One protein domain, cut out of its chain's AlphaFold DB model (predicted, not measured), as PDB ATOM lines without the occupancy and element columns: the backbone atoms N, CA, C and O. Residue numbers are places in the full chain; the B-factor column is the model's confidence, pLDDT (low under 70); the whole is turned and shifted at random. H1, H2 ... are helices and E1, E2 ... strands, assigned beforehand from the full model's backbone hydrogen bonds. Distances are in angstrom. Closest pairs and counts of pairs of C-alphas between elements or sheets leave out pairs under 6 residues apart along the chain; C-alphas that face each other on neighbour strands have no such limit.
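This is residues 112 to 170 and 317 to 363 of the 393 residues of an uncharacterized protein of candidate division WS6 bacterium OLB20 (UniProt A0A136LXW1). A strongly twisted sheet of four antiparallel strands, in the order E1 E4 E3 E2, stands between two outlying helical parts: H1 with the short H2 towards one end of the long axis, and H3 with the loop before it towards the other. H1 and H3 are only loosely joined to the sheet, and residues 137 to 159 run between the two parts past E1. The printed part has 106 residues, with E1 H1 H2 H3 E2 E3 E4 along the chain; its class is mixed, helices and strands, with under half of the residues in named elements. It is only just compact, close to loose, with a radius of gyration of the C-alphas of 15.3 A and spans of 46 by 41 by 25 A.

E2, residues 318 to 322, E3, residues 337 to 343, and E4, residues 356 to 362, form a meander of two hairpins, each strand the antiparallel neighbour of the one before; N 321 and O 340 are 2.9 A apart, N 341 and O 356 2.8 A. E1, residues 112 to 116, is an edge strand antiparallel to E4, at 138 degrees, with N 114 and O 359 2.8 A apart. H3, residues 160 to 170, only grazes the sheet, with residues 160 to 168. H1, residues 119 to 127, only grazes it with residues 119 to 122. H2, residues 133 to 136, is close to H1 but not clearly touching; their closest C-alphas, Leu 125 and His 136, are 6.2 A apart. Every O i to N i+4 pair in H1 and H3 is within hydrogen-bond range; H2 is too short for one.

E3 measures 20.0 A, E4 19.2 A and H3 15.0 A. E1 begins at C-alpha 112 (-5.562, -24.586, 18.379); E4 ends at C-alpha 362 (-9.848, -28.431, 17.216).

The farthest C-alphas, Asn 129 and Asp 154, are 47.2 A apart. Residues 171 to 316 are not printed; C-alphas 170 and 317 are 14.7 A apart. The links H2 to H3, E2 to E3 and E3 to E4 are long. Residues 129 to 141 have pLDDT under 70.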
ATOM      1  N   GLN A 112      -6.925 -24.660  17.881       91.88
ATOM      2  CA  GLN A 112      -5.562 -24.586  18.379       91.88
ATOM      3  C   GLN A 112      -4.569 -24.872  17.256       91.88
ATOM      4  O   GLN A 112      -4.892 -25.449  16.215       91.88
ATOM      5  N   LEU A 113      -3.322 -24.518  17.520       92.69
ATOM      6  CA  LEU A 113      -2.171 -24.844  16.704       92.69
ATOM      7  C   LEU A 113      -1.526 -26.118  17.208       92.69
ATOM      8  O   LEU A 113      -1.187 -26.221  18.383       92.69
ATOM      9  N   VAL A 114      -1.305 -27.068  16.310       89.94
ATOM     10  CA  VAL A 114      -0.616 -28.324  16.598       89.94
ATOM     11  C   VAL A 114       0.668 -28.362  15.791       89.94
ATOM     12  O   VAL A 114       0.635 -28.361  14.561       89.94
ATOM     13  N   ARG A 115       1.812 -28.387  16.472       89.50
ATOM     14  CA  ARG A 115       3.119 -28.442  15.815       89.50
ATOM     15  C   ARG A 115       3.249 -29.740  15.026       89.50
ATOM     16  O   ARG A 115       3.145 -30.831  15.586       89.50
ATOM     17  N   VAL A 116       3.568 -29.630  13.741       87.50
ATOM     18  CA  VAL A 116       3.847 -30.774  12.866       87.50
ATOM     19  C   VAL A 116       5.262 -30.673  12.294       87.50
ATOM     20  O   VAL A 116       5.844 -29.589  12.281       87.50
ATOM     21  N   PRO A 117       5.875 -31.789  11.860       86.62
ATOM     22  CA  PRO A 117       7.187 -31.731  11.232       86.62
ATOM     23  C   PRO A 117       7.187 -30.851   9.984       86.62
ATOM     24  O   PRO A 117       6.305 -30.971   9.132       86.62
ATOM     25  N   THR A 118       8.210 -30.009   9.844       89.38
ATOM     26  CA  THR A 118       8.424 -29.286   8.583       89.38
ATOM     27  C   THR A 118       8.785 -30.276   7.470       89.38
ATOM     28  O   THR A 118       9.259 -31.388   7.722       89.38
ATOM     29  N   ARG A 119       8.648 -29.875   6.200       86.62
ATOM     30  CA  ARG A 119       9.078 -30.711   5.059       86.62
ATOM     31  C   ARG A 119      10.557 -31.090   5.134       86.62
ATOM     32  O   ARG A 119      10.934 -32.206   4.777       86.62
ATOM     33  N   THR A 120      11.390 -30.169   5.613       86.88
ATOM     34  CA  THR A 120      12.824 -30.394   5.813       86.88
ATOM     35  C   THR A 120      13.065 -31.441   6.899       86.88
ATOM     36  O   THR A 120      13.818 -32.388   6.673       86.88
ATOM     37  N   GLU A 121      12.388 -31.324   8.043       85.81
ATOM     38  CA  GLU A 121      12.463 -32.313   9.124       85.81
ATOM     39  C   GLU A 121      11.981 -33.684   8.662       85.81
ATOM     40  O   GLU A 121      12.677 -34.676   8.861       85.81
ATOM     41  N   GLN A 122      10.844 -33.742   7.966       82.56
ATOM     42  CA  GLN A 122      10.304 -34.986   7.431       82.56
ATOM     43  C   GLN A 122      11.269 -35.632   6.429       82.56
ATOM     44  O   GLN A 122      11.486 -36.842   6.466       82.56
ATOM     45  N   SER A 123      11.907 -34.839   5.562       83.38
ATOM     46  CA  SER A 123      12.936 -35.338   4.645       83.38
ATOM     47  C   SER A 123      14.134 -35.922   5.397       83.38
ATOM     48  O   SER A 123      14.659 -36.955   4.984       83.38
ATOM     49  N   ILE A 124      14.584 -35.283   6.480       83.94
ATOM     50  CA  ILE A 124      15.687 -35.786   7.310       83.94
ATOM     51  C   ILE A 124      15.275 -37.092   7.998       83.94
ATOM     52  O   ILE A 124      16.009 -38.077   7.919       83.94
ATOM     53  N   LEU A 125      14.084 -37.138   8.602       78.44
ATOM     54  CA  LEU A 125      13.540 -38.327   9.264       78.44
ATOM     55  C   LEU A 125      13.400 -39.507   8.295       78.44
ATOM     56  O   LEU A 125      13.787 -40.620   8.634       78.44
ATOM     57  N   ASN A 126      12.931 -39.258   7.071       76.12
ATOM     58  CA  ASN A 126      12.793 -40.279   6.031       76.12
ATOM     59  C   ASN A 126      14.150 -40.801   5.517       76.12
ATOM     60  O   ASN A 126      14.225 -41.910   4.990       76.12
ATOM     61  N   GLN A 127      15.221 -40.009   5.635       81.62
ATOM     62  CA  GLN A 127      16.586 -40.423   5.287       81.62
ATOM     63  C   GLN A 127      17.274 -41.195   6.419       81.62
ATOM     64  O   GLN A 127      18.237 -41.928   6.175       81.62
ATOM     65  N   MET A 128      16.797 -41.051   7.656       76.69
ATOM     66  CA  MET A 128      17.260 -41.854   8.777       76.69
ATOM     67  C   MET A 128      16.652 -43.258   8.654       76.69
ATOM     68  O   MET A 128      15.442 -43.433   8.748       76.69
ATOM     69  N   ASN A 129      17.494 -44.279   8.453       62.88
ATOM     70  CA  ASN A 129      17.091 -45.693   8.487       62.88
ATOM     71  C   ASN A 129      16.742 -46.115   9.927       62.88
ATOM     72  O   ASN A 129      17.480 -46.881  10.553       62.88
ATOM     73  N   LEU A 130      15.653 -45.575  10.473       65.94
ATOM     74  CA  LEU A 130      15.140 -45.957  11.780       65.94
ATOM     75  C   LEU A 130      14.404 -47.305  11.670       65.94
ATOM     76  O   LEU A 130      13.760 -47.562  10.651       65.94
ATOM     77  N   PRO A 131      14.533 -48.201  12.671       56.06
ATOM     78  CA  PRO A 131      14.044 -49.577  12.567       56.06
ATOM     79  C   PRO A 131      12.520 -49.708  12.458       56.06
ATOM     80  O   PRO A 131      12.057 -50.722  11.943       56.06
ATOM     81  N   ASP A 132      11.757 -48.697  12.883       55.53
ATOM     82  CA  ASP A 132      10.297 -48.721  12.897       55.53
ATOM     83  C   ASP A 132       9.710 -47.435  12.308       55.53
ATOM     84  O   ASP A 132      10.012 -46.327  12.743       55.53
ATOM     85  N   LYS A 133       8.806 -47.581  11.331       51.03
ATOM     86  CA  LYS A 133       8.110 -46.440  10.714       51.03
ATOM     87  C   LYS A 133       7.196 -45.678  11.683       51.03
ATOM     88  O   LYS A 133       6.830 -44.544  11.393       51.03
ATOM     89  N   ALA A 134       6.834 -46.300  12.806       49.06
ATOM     90  CA  ALA A 134       6.045 -45.688  13.872       49.06
ATOM     91  C   ALA A 134       6.843 -44.653  14.692       49.06
ATOM     92  O   ALA A 134       6.233 -43.798  15.317       49.06
ATOM     93  N   ASP A 135       8.181 -44.674  14.627       45.78
ATOM     94  CA  ASP A 135       9.074 -43.732  15.327       45.78
ATOM     95  C   ASP A 135       9.421 -42.479  14.491       45.78
ATOM     96  O   ASP A 135      10.204 -41.633  14.922       45.78
ATOM     97  N   HIS A 136       8.848 -42.313  13.290       49.94
ATOM     98  CA  HIS A 136       9.034 -41.098  12.478       49.94
ATOM     99  C   HIS A 136       8.132 -39.926  12.901       49.94
ATOM    100  O   HIS A 136       8.125 -38.885  12.247       49.94
ATOM    101  N   THR A 137       7.358 -40.069  13.975       51.50
ATOM    102  CA  THR A 137       6.613 -38.964  14.580       51.50
ATOM    103  C   THR A 137       7.473 -38.304  15.646       51.50
ATOM    104  O   THR A 137       7.923 -38.972  16.574       51.50
ATOM    105  N   VAL A 138       7.697 -36.993  15.532       50.38
ATOM    106  CA  VAL A 138       8.339 -36.214  16.599       50.38
ATOM    107  C   VAL A 138       7.547 -36.462  17.896       50.38
ATOM    108  O   VAL A 138       6.345 -36.209  17.908       50.38
ATOM    109  N   PRO A 139       8.170 -36.994  18.965       50.06
ATOM    110  CA  PRO A 139       7.465 -37.578  20.114       50.06
ATOM    111  C   PRO A 139       6.799 -36.552  21.045       50.06
ATOM    112  O   PRO A 139       6.360 -36.903  22.137       50.06
ATOM    113  N   VAL A 140       6.728 -35.284  20.641       56.16
ATOM    114  CA  VAL A 140       6.142 -34.205  21.433       56.16
ATOM    115  C   VAL A 140       5.097 -33.509  20.578       56.16
ATOM    116  O   VAL A 140       5.431 -32.807  19.624       56.16
ATOM    117  N   SER A 141       3.829 -33.725  20.921       67.50
ATOM    118  CA  SER A 141       2.736 -32.923  20.387       67.50
ATOM    119  C   SER A 141       2.715 -31.609  21.160       67.50
ATOM    120  O   SER A 141       2.391 -31.588  22.348       67.50
ATOM    121  N   ILE A 142       3.160 -30.533  20.515       83.25
ATOM    122  CA  ILE A 142       3.134 -29.185  21.088       83.25
ATOM    123  C   ILE A 142       1.865 -28.511  20.581       83.25
ATOM    124  O   ILE A 142       1.638 -28.454  19.369       83.25
ATOM    125  N   HIS A 143       1.053 -28.031  21.518       86.81
ATOM    126  CA  HIS A 143      -0.227 -27.395  21.252       86.81
ATOM    127  C   HIS A 143      -0.205 -25.958  21.760       86.81
ATOM    128  O   HIS A 143       0.202 -25.726  22.898       86.81
ATOM    129  N   PHE A 144      -0.670 -25.017  20.942       89.44
ATOM    130  CA  PHE A 144      -0.862 -23.631  21.353       89.44
ATOM    131  C   PHE A 144      -2.296 -23.206  21.096       89.44
ATOM    132  O   PHE A 144      -2.787 -23.290  19.970       89.44
ATOM    133  N   GLN A 145      -2.948 -22.709  22.135       89.88
ATOM    134  CA  GLN A 145      -4.233 -22.047  22.018       89.88
ATOM    135  C   GLN A 145      -3.982 -20.544  22.065       89.88
ATOM    136  O   GLN A 145      -3.495 -20.024  23.066       89.88
ATOM    137  N   ILE A 146      -4.267 -19.868  20.955       90.00
ATOM    138  CA  ILE A 146      -4.124 -18.420  20.846       90.00
ATOM    139  C   ILE A 146      -5.537 -17.837  20.829       90.00
ATOM    140  O   ILE A 146      -6.260 -18.077  19.856       90.00
ATOM    141  N   PRO A 147      -5.950 -17.112  21.882       84.19
ATOM    142  CA  PRO A 147      -7.261 -16.476  21.923       84.19
ATOM    143  C   PRO A 147      -7.481 -15.576  20.706       84.19
ATOM    144  O   PRO A 147      -6.561 -14.877  20.278       84.19
ATOM    145  N   ASP A 148      -8.688 -15.640  20.143       84.44
ATOM    146  CA  ASP A 148      -9.172 -14.808  19.031       84.44
ATOM    147  C   ASP A 148      -8.304 -14.810  17.755       84.44
ATOM    148  O   ASP A 148      -8.491 -13.987  16.863       84.44
ATOM    149  N   ALA A 149      -7.377 -15.765  17.618       90.06
ATOM    150  CA  ALA A 149      -6.517 -15.878  16.440       90.06
ATOM    151  C   ALA A 149      -7.227 -16.449  15.205       90.06
ATOM    152  O   ALA A 149      -6.718 -16.325  14.094       90.06
ATOM    153  N   PHE A 150      -8.372 -17.104  15.393       92.25
ATOM    154  CA  PHE A 150      -9.095 -17.804  14.337       92.25
ATOM    155  C   PHE A 150     -10.488 -17.220  14.167       92.25
ATOM    156  O   PHE A 150     -11.263 -17.160  15.120       92.25
ATOM    157  N   VAL A 151     -10.825 -16.841  12.935       92.12
ATOM    158  CA  VAL A 151     -12.181 -16.409  12.596       92.12
ATOM    159  C   VAL A 151     -13.011 -17.645  12.288       92.12
ATOM    160  O   VAL A 151     -12.671 -18.433  11.404       92.12
ATOM    161  N   ILE A 152     -14.093 -17.821  13.040       91.19
ATOM    162  CA  ILE A 152     -14.995 -18.964  12.932       91.19
ATOM    163  C   ILE A 152     -16.339 -18.472  12.382       91.19
ATOM    164  O   ILE A 152     -16.850 -17.444  12.828       91.19
ATOM    165  N   ASP A 153     -16.897 -19.184  11.403       90.44
ATOM    166  CA  ASP A 153     -18.210 -18.882  10.830       90.44
ATOM    167  C   ASP A 153     -19.377 -19.317  11.744       90.44
ATOM    168  O   ASP A 153     -19.198 -19.988  12.764       90.44
ATOM    169  N   ASP A 154     -20.608 -18.966  11.359       88.50
ATOM    170  CA  ASP A 154     -21.833 -19.329  12.093       88.50
ATOM    171  C   ASP A 154     -22.069 -20.852  12.190       88.50
ATOM    172  O   ASP A 154     -22.916 -21.295  12.969       88.50
ATOM    173  N   ASP A 155     -21.357 -21.648  11.387       85.50
ATOM    174  CA  ASP A 155     -21.387 -23.110  11.353       85.50
ATOM    175  C   ASP A 155     -20.261 -23.743  12.195       85.50
ATOM    176  O   ASP A 155     -20.170 -24.971  12.306       85.50
ATOM    177  N   GLY A 156     -19.433 -22.916  12.837       86.44
ATOM    178  CA  GLY A 156     -18.287 -23.338  13.626       86.44
ATOM    179  C   GLY A 156     -17.082 -23.763  12.776       86.44
ATOM    180  O   GLY A 156     -16.172 -24.404  13.300       86.44
ATOM    181  N   ASN A 157     -17.073 -23.500  11.461       87.81
ATOM    182  CA  ASN A 157     -15.925 -23.761  10.590       87.81
ATOM    183  C   ASN A 157     -14.921 -22.611  10.652       87.81
ATOM    184  O   ASN A 157     -15.294 -21.446  10.731       87.81
ATOM    185  N   LEU A 158     -13.641 -22.947  10.518       88.62
ATOM    186  CA  LEU A 158     -12.590 -21.964  10.308       88.62
ATOM    187  C   LEU A 158     -12.783 -21.236   8.964       88.62
ATOM    188  O   LEU A 158     -12.665 -21.848   7.899       88.62
ATOM    189  N   ASP A 159     -13.008 -19.924   9.011       91.19
ATOM    190  CA  ASP A 159     -12.974 -19.050   7.840       91.19
ATOM    191  C   ASP A 159     -11.516 -18.667   7.556       91.19
ATOM    192  O   ASP A 159     -10.951 -17.739   8.139       91.19
ATOM    193  N   VAL A 160     -10.872 -19.441   6.679       87.62
ATOM    194  CA  VAL A 160      -9.454 -19.261   6.338       87.62
ATOM    195  C   VAL A 160      -9.184 -17.896   5.692       87.62
ATOM    196  O   VAL A 160      -8.253 -17.226   6.141       87.62
ATOM    197  N   PRO A 161      -9.954 -17.436   4.681       90.56
ATOM    198  CA  PRO A 161      -9.799 -16.085   4.144       90.56
ATOM    199  C   PRO A 161      -9.914 -14.978   5.197       90.56
ATOM    200  O   PRO A 161      -9.070 -14.085   5.213       90.56
ATOM    201  N   ALA A 162     -10.914 -15.039   6.081       92.81
ATOM    202  CA  ALA A 162     -11.089 -14.018   7.110       92.81
ATOM    203  C   ALA A 162      -9.981 -14.080   8.171       92.81
ATOM    204  O   ALA A 162      -9.480 -13.044   8.598       92.81
ATOM    205  N   THR A 163      -9.538 -15.284   8.543       92.31
ATOM    206  CA  THR A 163      -8.397 -15.486   9.451       92.31
ATOM    207  C   THR A 163      -7.107 -14.911   8.862       92.31
ATOM    208  O   THR A 163      -6.346 -14.250   9.560       92.31
ATOM    209  N   LEU A 164      -6.870 -15.114   7.563       90.75
ATOM    210  CA  LEU A 164      -5.737 -14.534   6.837       90.75
ATOM    211  C   LEU A 164      -5.766 -13.003   6.836       90.75
ATOM    212  O   LEU A 164      -4.731 -12.365   7.016       90.75
ATOM    213  N   GLU A 165      -6.939 -12.417   6.603       92.69
ATOM    214  CA  GLU A 165      -7.126 -10.965   6.598       92.69
ATOM    215  C   GLU A 165      -6.940 -10.361   7.998       92.69
ATOM    216  O   GLU A 165      -6.271  -9.331   8.139       92.69
ATOM    217  N   ALA A 166      -7.470 -11.029   9.027       93.38
ATOM    218  CA  ALA A 166      -7.277 -10.658  10.423       93.38
ATOM    219  C   ALA A 166      -5.794 -10.728  10.810       93.38
ATOM    220  O   ALA A 166      -5.244  -9.741  11.289       93.38
ATOM    221  N   GLU A 167      -5.100 -11.832  10.512       93.38
ATOM    222  CA  GLU A 167      -3.674 -11.974  10.832       93.38
ATOM    223  C   GLU A 167      -2.808 -10.943  10.095       93.38
ATOM    224  O   GLU A 167      -1.888 -10.388  10.689       93.38
ATOM    225  N   ALA A 168      -3.123 -10.622   8.837       91.06
ATOM    226  CA  ALA A 168      -2.413  -9.588   8.079       91.06
ATOM    227  C   ALA A 168      -2.605  -8.165   8.642       91.06
ATOM    228  O   ALA A 168      -1.841  -7.266   8.291       91.06
ATOM    229  N   THR A 169      -3.629  -7.952   9.472       89.88
ATOM    230  CA  THR A 169      -3.946  -6.653  10.080       89.88
ATOM    231  C   THR A 169      -3.452  -6.575  11.523       89.88
ATOM    232  O   THR A 169      -2.796  -5.606  11.910       89.88
ATOM    233  N   ASP A 170      -3.760  -7.600  12.315       90.94
ATOM    234  CA  ASP A 170      -3.591  -7.602  13.765       90.94
ATOM    235  C   ASP A 170      -2.314  -8.316  14.218       90.94
ATOM    236  O   ASP A 170      -1.855  -8.077  15.338       90.94
ATOM    237  N   TYR A 317      11.511 -12.502  15.432       95.25
ATOM    238  CA  TYR A 317      10.331 -12.133  14.649       95.25
ATOM    239  C   TYR A 317      10.114 -13.142  13.531       95.25
ATOM    240  O   TYR A 317      11.072 -13.714  13.004       95.25
ATOM    241  N   TYR A 318       8.860 -13.317  13.135       95.56
ATOM    242  CA  TYR A 318       8.449 -14.360  12.212       95.56
ATOM    243  C   TYR A 318       7.618 -13.805  11.061       95.56
ATOM    244  O   TYR A 318       6.909 -12.812  11.189       95.56
ATOM    245  N   LYS A 319       7.688 -14.478   9.919       94.75
ATOM    246  CA  LYS A 319       6.705 -14.368   8.849       94.75
ATOM    247  C   LYS A 319       5.876 -15.640   8.836       94.75
ATOM    248  O   LYS A 319       6.441 -16.733   8.840       94.75
ATOM    249  N   LEU A 320       4.564 -15.485   8.778       94.12
ATOM    250  CA  LEU A 320       3.635 -16.592   8.636       94.12
ATOM    251  C   LEU A 320       3.222 -16.744   7.168       94.12
ATOM    252  O   LEU A 320       2.902 -15.759   6.502       94.12
ATOM    253  N   GLU A 321       3.229 -17.974   6.658       93.06
ATOM    254  CA  GLU A 321       2.704 -18.304   5.328       93.06
ATOM    255  C   GLU A 321       1.771 -19.516   5.401       93.06
ATOM    256  O   GLU A 321       2.195 -20.626   5.721       93.06
ATOM    257  N   PHE A 322       0.491 -19.318   5.079       90.50
ATOM    258  CA  PHE A 322      -0.464 -20.417   4.937       90.50
ATOM    259  C   PHE A 322      -0.189 -21.194   3.651       90.50
ATOM    260  O   PHE A 322       0.000 -20.611   2.581       90.50
ATOM    261  N   ARG A 323      -0.198 -22.522   3.748       89.62
ATOM    262  CA  ARG A 323      -0.001 -23.412   2.604       89.62
ATOM    263  C   ARG A 323      -1.321 -23.654   1.880       89.62
ATOM    264  O   ARG A 323      -2.352 -23.855   2.515       89.62
ATOM    265  N   ASP A 324      -1.275 -23.711   0.550       86.31
ATOM    266  CA  ASP A 324      -2.417 -24.179  -0.240       86.31
ATOM    267  C   ASP A 324      -2.571 -25.702  -0.034       86.31
ATOM    268  O   ASP A 324      -1.620 -26.445  -0.307       86.31
ATOM    269  N   PRO A 325      -3.747 -26.205   0.394       83.88
ATOM    270  CA  PRO A 325      -4.012 -27.642   0.511       83.88
ATOM    271  C   PRO A 325      -3.715 -28.441  -0.766       83.88
ATOM    272  O   PRO A 325      -3.372 -29.621  -0.713       83.88
ATOM    273  N   ARG A 326      -3.785 -27.808  -1.944       85.81
ATOM    274  CA  ARG A 326      -3.441 -28.433  -3.234       85.81
ATOM    275  C   ARG A 326      -1.953 -28.741  -3.372       85.81
ATOM    276  O   ARG A 326      -1.576 -29.557  -4.210       85.81
ATOM    277  N   GLU A 327      -1.115 -28.077  -2.585       87.31
ATOM    278  CA  GLU A 327       0.330 -28.281  -2.550       87.31
ATOM    279  C   GLU A 327       0.748 -29.309  -1.498       87.31
ATOM    280  O   GLU A 327       1.946 -29.578  -1.360       87.31
ATOM    281  N   TYR A 328      -0.198 -29.889  -0.752       86.00
ATOM    282  CA  TYR A 328       0.111 -30.891   0.258       86.00
ATOM    283  C   TYR A 328       0.707 -32.141  -0.378       86.00
ATOM    284  O   TYR A 328       0.213 -32.704  -1.359       86.00
ATOM    285  N   THR A 329       1.794 -32.601   0.225       82.94
ATOM    286  CA  THR A 329       2.342 -33.924  -0.049       82.94
ATOM    287  C   THR A 329       1.383 -35.002   0.454       82.94
ATOM    288  O   THR A 329       0.495 -34.743   1.262       82.94
ATOM    289  N   ARG A 330       1.580 -36.248   0.016       79.44
ATOM    290  CA  ARG A 330       0.755 -37.383   0.457       79.44
ATOM    291  C   ARG A 330       0.701 -37.530   1.985       79.44
ATOM    292  O   ARG A 330      -0.338 -37.899   2.513       79.44
ATOM    293  N   ASP A 331       1.797 -37.228   2.675       74.31
ATOM    294  CA  ASP A 331       1.879 -37.325   4.138       74.31
ATOM    295  C   ASP A 331       1.185 -36.144   4.843       74.31
ATOM    296  O   ASP A 331       0.819 -36.244   6.014       74.31
ATOM    297  N   GLU A 332       0.986 -35.032   4.131       80.06
ATOM    298  CA  GLU A 332       0.331 -33.818   4.629       80.06
ATOM    299  C   GLU A 332      -1.184 -33.812   4.375       80.06
ATOM    300  O   GLU A 332      -1.893 -33.056   5.025       80.06
ATOM    301  N   GLN A 333      -1.700 -34.679   3.494       79.06
ATOM    302  CA  GLN A 333      -3.132 -34.768   3.149       79.06
ATOM    303  C   GLN A 333      -4.058 -35.069   4.334       79.06
ATOM    304  O   GLN A 333      -5.258 -34.871   4.223       79.06
ATOM    305  N   ARG A 334      -3.509 -35.560   5.447       73.81
ATOM    306  CA  ARG A 334      -4.247 -35.816   6.694       73.81
ATOM    307  C   ARG A 334      -4.458 -34.573   7.564       73.81
ATOM    308  O   ARG A 334      -5.053 -34.683   8.627       73.81
ATOM    309  N   PHE A 335      -3.837 -33.448   7.216       80.12
ATOM    310  CA  PHE A 335      -3.936 -32.212   7.984       80.12
ATOM    311  C   PHE A 335      -4.988 -31.299   7.358       80.12
ATOM    312  O   PHE A 335      -5.081 -31.219   6.137       80.12
ATOM    313  N   ASN A 336      -5.720 -30.577   8.205       76.00
ATOM    314  CA  ASN A 336      -6.724 -29.593   7.804       76.00
ATOM    315  C   ASN A 336      -6.069 -28.436   7.041       76.00
ATOM    316  O   ASN A 336      -6.202 -28.254   5.830       76.00
ATOM    317  N   LEU A 337      -5.308 -27.639   7.786       87.06
ATOM    318  CA  LEU A 337      -4.736 -26.392   7.324       87.06
ATOM    319  C   LEU A 337      -3.360 -26.225   7.941       87.06
ATOM    320  O   LEU A 337      -3.220 -26.218   9.160       87.06
ATOM    321  N   LEU A 338      -2.358 -26.078   7.086       91.25
ATOM    322  CA  LEU A 338      -0.976 -25.908   7.480       91.25
ATOM    323  C   LEU A 338      -0.537 -24.474   7.229       91.25
ATOM    324  O   LEU A 338      -0.811 -23.907   6.170       91.25
ATOM    325  N   PHE A 339       0.245 -23.934   8.150       93.38
ATOM    326  CA  PHE A 339       1.071 -22.768   7.871       93.38
ATOM    327  C   PHE A 339       2.494 -22.976   8.361       93.38
ATOM    328  O   PHE A 339       2.771 -23.779   9.256       93.38
ATOM    329  N   ASP A 340       3.384 -22.216   7.746       95.00
ATOM    330  CA  ASP A 340       4.795 -22.162   8.058       95.00
ATOM    331  C   ASP A 340       5.136 -20.863   8.771       95.00
ATOM    332  O   ASP A 340       4.697 -19.784   8.371       95.00
ATOM    333  N   LEU A 341       5.964 -20.977   9.804       95.19
ATOM    334  CA  LEU A 341       6.646 -19.853  10.422       95.19
ATOM    335  C   LEU A 341       8.073 -19.794   9.901       95.19
ATOM    336  O   LEU A 341       8.839 -20.750  10.020       95.19
ATOM    337  N   TYR A 342       8.447 -18.645   9.366       95.69
ATOM    338  CA  TYR A 342       9.792 -18.345   8.907       95.69
ATOM    339  C   TYR A 342      10.415 -17.306   9.828       95.69
ATOM    340  O   TYR A 342       9.832 -16.250  10.048       95.69
ATOM    341  N   LEU A 343      11.598 -17.588  10.360       95.31
ATOM    342  CA  LEU A 343      12.313 -16.668  11.243       95.31
ATOM    343  C   LEU A 343      13.045 -15.591  10.422       95.31
ATOM    344  O   LEU A 343      13.633 -15.898   9.380       95.31
ATOM    345  N   TYR A 344      13.044 -14.346  10.895       93.75
ATOM    346  CA  TYR A 344      13.959 -13.312  10.404       93.75
ATOM    347  C   TYR A 344      15.320 -13.438  11.094       93.75
ATOM    348  O   TYR A 344      15.392 -13.596  12.308       93.75
ATOM    349  N   ASN A 345      16.406 -13.349  10.329       89.50
ATOM    350  CA  ASN A 345      17.761 -13.347  10.874       89.50
ATOM    351  C   ASN A 345      18.174 -11.958  11.408       89.50
ATOM    352  O   ASN A 345      17.458 -10.963  11.247       89.50
ATOM    353  N   ASP A 346      19.376 -11.897  11.985       84.31
ATOM    354  CA  ASP A 346      19.989 -10.678  12.537       84.31
ATOM    355  C   ASP A 346      20.217  -9.563  11.505       84.31
ATOM    356  O   ASP A 346      20.351  -8.401  11.878       84.31
ATOM    357  N   ASP A 347      20.253  -9.895  10.212       83.31
ATOM    358  CA  ASP A 347      20.379  -8.929   9.116       83.31
ATOM    359  C   ASP A 347      19.006  -8.406   8.640       83.31
ATOM    360  O   ASP A 347      18.923  -7.514   7.792       83.31
ATOM    361  N   GLY A 348      17.909  -8.928   9.200       81.00
ATOM    362  CA  GLY A 348      16.537  -8.600   8.810       81.00
ATOM    363  C   GLY A 348      16.025  -9.369   7.595       81.00
ATOM    364  O   GLY A 348      14.948  -9.056   7.087       81.00
ATOM    365  N   GLU A 349      16.768 -10.368   7.126       87.81
ATOM    366  CA  GLU A 349      16.382 -11.231   6.015       87.81
ATOM    367  C   GLU A 349      15.612 -12.454   6.515       87.81
ATOM    368  O   GLU A 349      15.889 -13.010   7.578       87.81
ATOM    369  N   LEU A 350      14.637 -12.899   5.727       92.31
ATOM    370  CA  LEU A 350      13.878 -14.100   6.043       92.31
ATOM    371  C   LEU A 350      14.725 -15.349   5.789       92.31
ATOM    372  O   LEU A 350      15.327 -15.486   4.720       92.31
ATOM    373  N   LEU A 351      14.732 -16.293   6.733       92.69
ATOM    374  CA  LEU A 351      15.337 -17.595   6.486       92.69
ATOM    375  C   LEU A 351      14.625 -18.306   5.318       92.69
ATOM    376  O   LEU A 351      13.403 -18.250   5.206       92.69
ATOM    377  N   PRO A 352      15.365 -19.013   4.445       89.81
ATOM    378  CA  PRO A 352      14.798 -19.607   3.231       89.81
ATOM    379  C   PRO A 352      13.981 -20.881   3.487       89.81
ATOM    380  O   PRO A 352      13.409 -21.443   2.554       89.81
ATOM    381  N   VAL A 353      13.973 -21.381   4.721       91.19
ATOM    382  CA  VAL A 353      13.270 -22.599   5.123       91.19
ATOM    383  C   VAL A 353      12.349 -22.292   6.302       91.19
ATOM    384  O   VAL A 353      12.737 -21.482   7.149       91.19
ATOM    385  N   PRO A 354      11.171 -22.939   6.381       92.88
ATOM    386  CA  PRO A 354      10.325 -22.854   7.562       92.88
ATOM    387  C   PRO A 354      11.120 -23.243   8.803       92.88
ATOM    388  O   PRO A 354      11.795 -24.277   8.817       92.88
ATOM    389  N   PHE A 355      11.032 -22.406   9.827       92.50
ATOM    390  CA  PHE A 355      11.515 -22.716  11.162       92.50
ATOM    391  C   PHE A 355      10.598 -23.760  11.807       92.50
ATOM    392  O   PHE A 355      11.072 -24.795  12.270       92.50
ATOM    393  N   GLU A 356       9.283 -23.540  11.738       92.75
ATOM    394  CA  GLU A 356       8.256 -24.438  12.272       92.75
ATOM    395  C   GLU A 356       7.041 -24.517  11.336       92.75
ATOM    396  O   GLU A 356       6.786 -23.598  10.557       92.75
ATOM    397  N   THR A 357       6.286 -25.615  11.423       93.06
ATOM    398  CA  THR A 357       5.013 -25.811  10.713       93.06
ATOM    399  C   THR A 357       3.934 -26.184  11.726       93.06
ATOM    400  O   THR A 357       4.166 -27.008  12.617       93.06
ATOM    401  N   TYR A 358       2.738 -25.626  11.562       92.81
ATOM    402  CA  TYR A 358       1.593 -25.881  12.434       92.81
ATOM    403  C   TYR A 358       0.365 -26.298  11.633       92.81
ATOM    404  O   TYR A 358       0.097 -25.737  10.575       92.81
ATOM    405  N   ASN A 359      -0.376 -27.272  12.161       91.31
ATOM    406  CA  ASN A 359      -1.730 -27.615  11.742       91.31
ATOM    407  C   ASN A 359      -2.741 -26.864  12.613       91.31
ATOM    408  O   ASN A 359      -2.611 -26.884  13.837       91.31
ATOM    409  N   ILE A 360      -3.748 -26.248  12.002       90.38
ATOM    410  CA  ILE A 360      -4.884 -25.675  12.728       90.38
ATOM    411  C   ILE A 360      -5.934 -26.764  12.901       90.38
ATOM    412  O   ILE A 360      -6.373 -27.385  11.934       90.38
ATOM    413  N   ASP A 361      -6.309 -27.024  14.146       86.75
ATOM    414  CA  ASP A 361      -7.172 -28.148  14.487       86.75
ATOM    415  C   ASP A 361      -7.988 -27.851  15.747       86.75
ATOM    416  O   ASP A 361      -7.654 -26.942  16.501       86.75
ATOM    417  N   PHE A 362      -9.038 -28.620  16.014       86.62
ATOM    418  CA  PHE A 362      -9.848 -28.431  17.216       86.62
ATOM    419  C   PHE A 362      -9.043 -28.700  18.498       86.62
ATOM    420  O   PHE A 362      -8.184 -29.602  18.523       86.62
ATOM    421  N   THR A 363      -9.358 -27.970  19.574       87.62
ATOM    422  CA  THR A 363      -8.869 -28.256  20.935       87.62
ATOM    423  C   THR A 363      -9.322 -29.642  21.380       87.62
ATOM    424  O   THR A 363     -10.374 -30.124  20.964       87.62
TER     425      THR A 363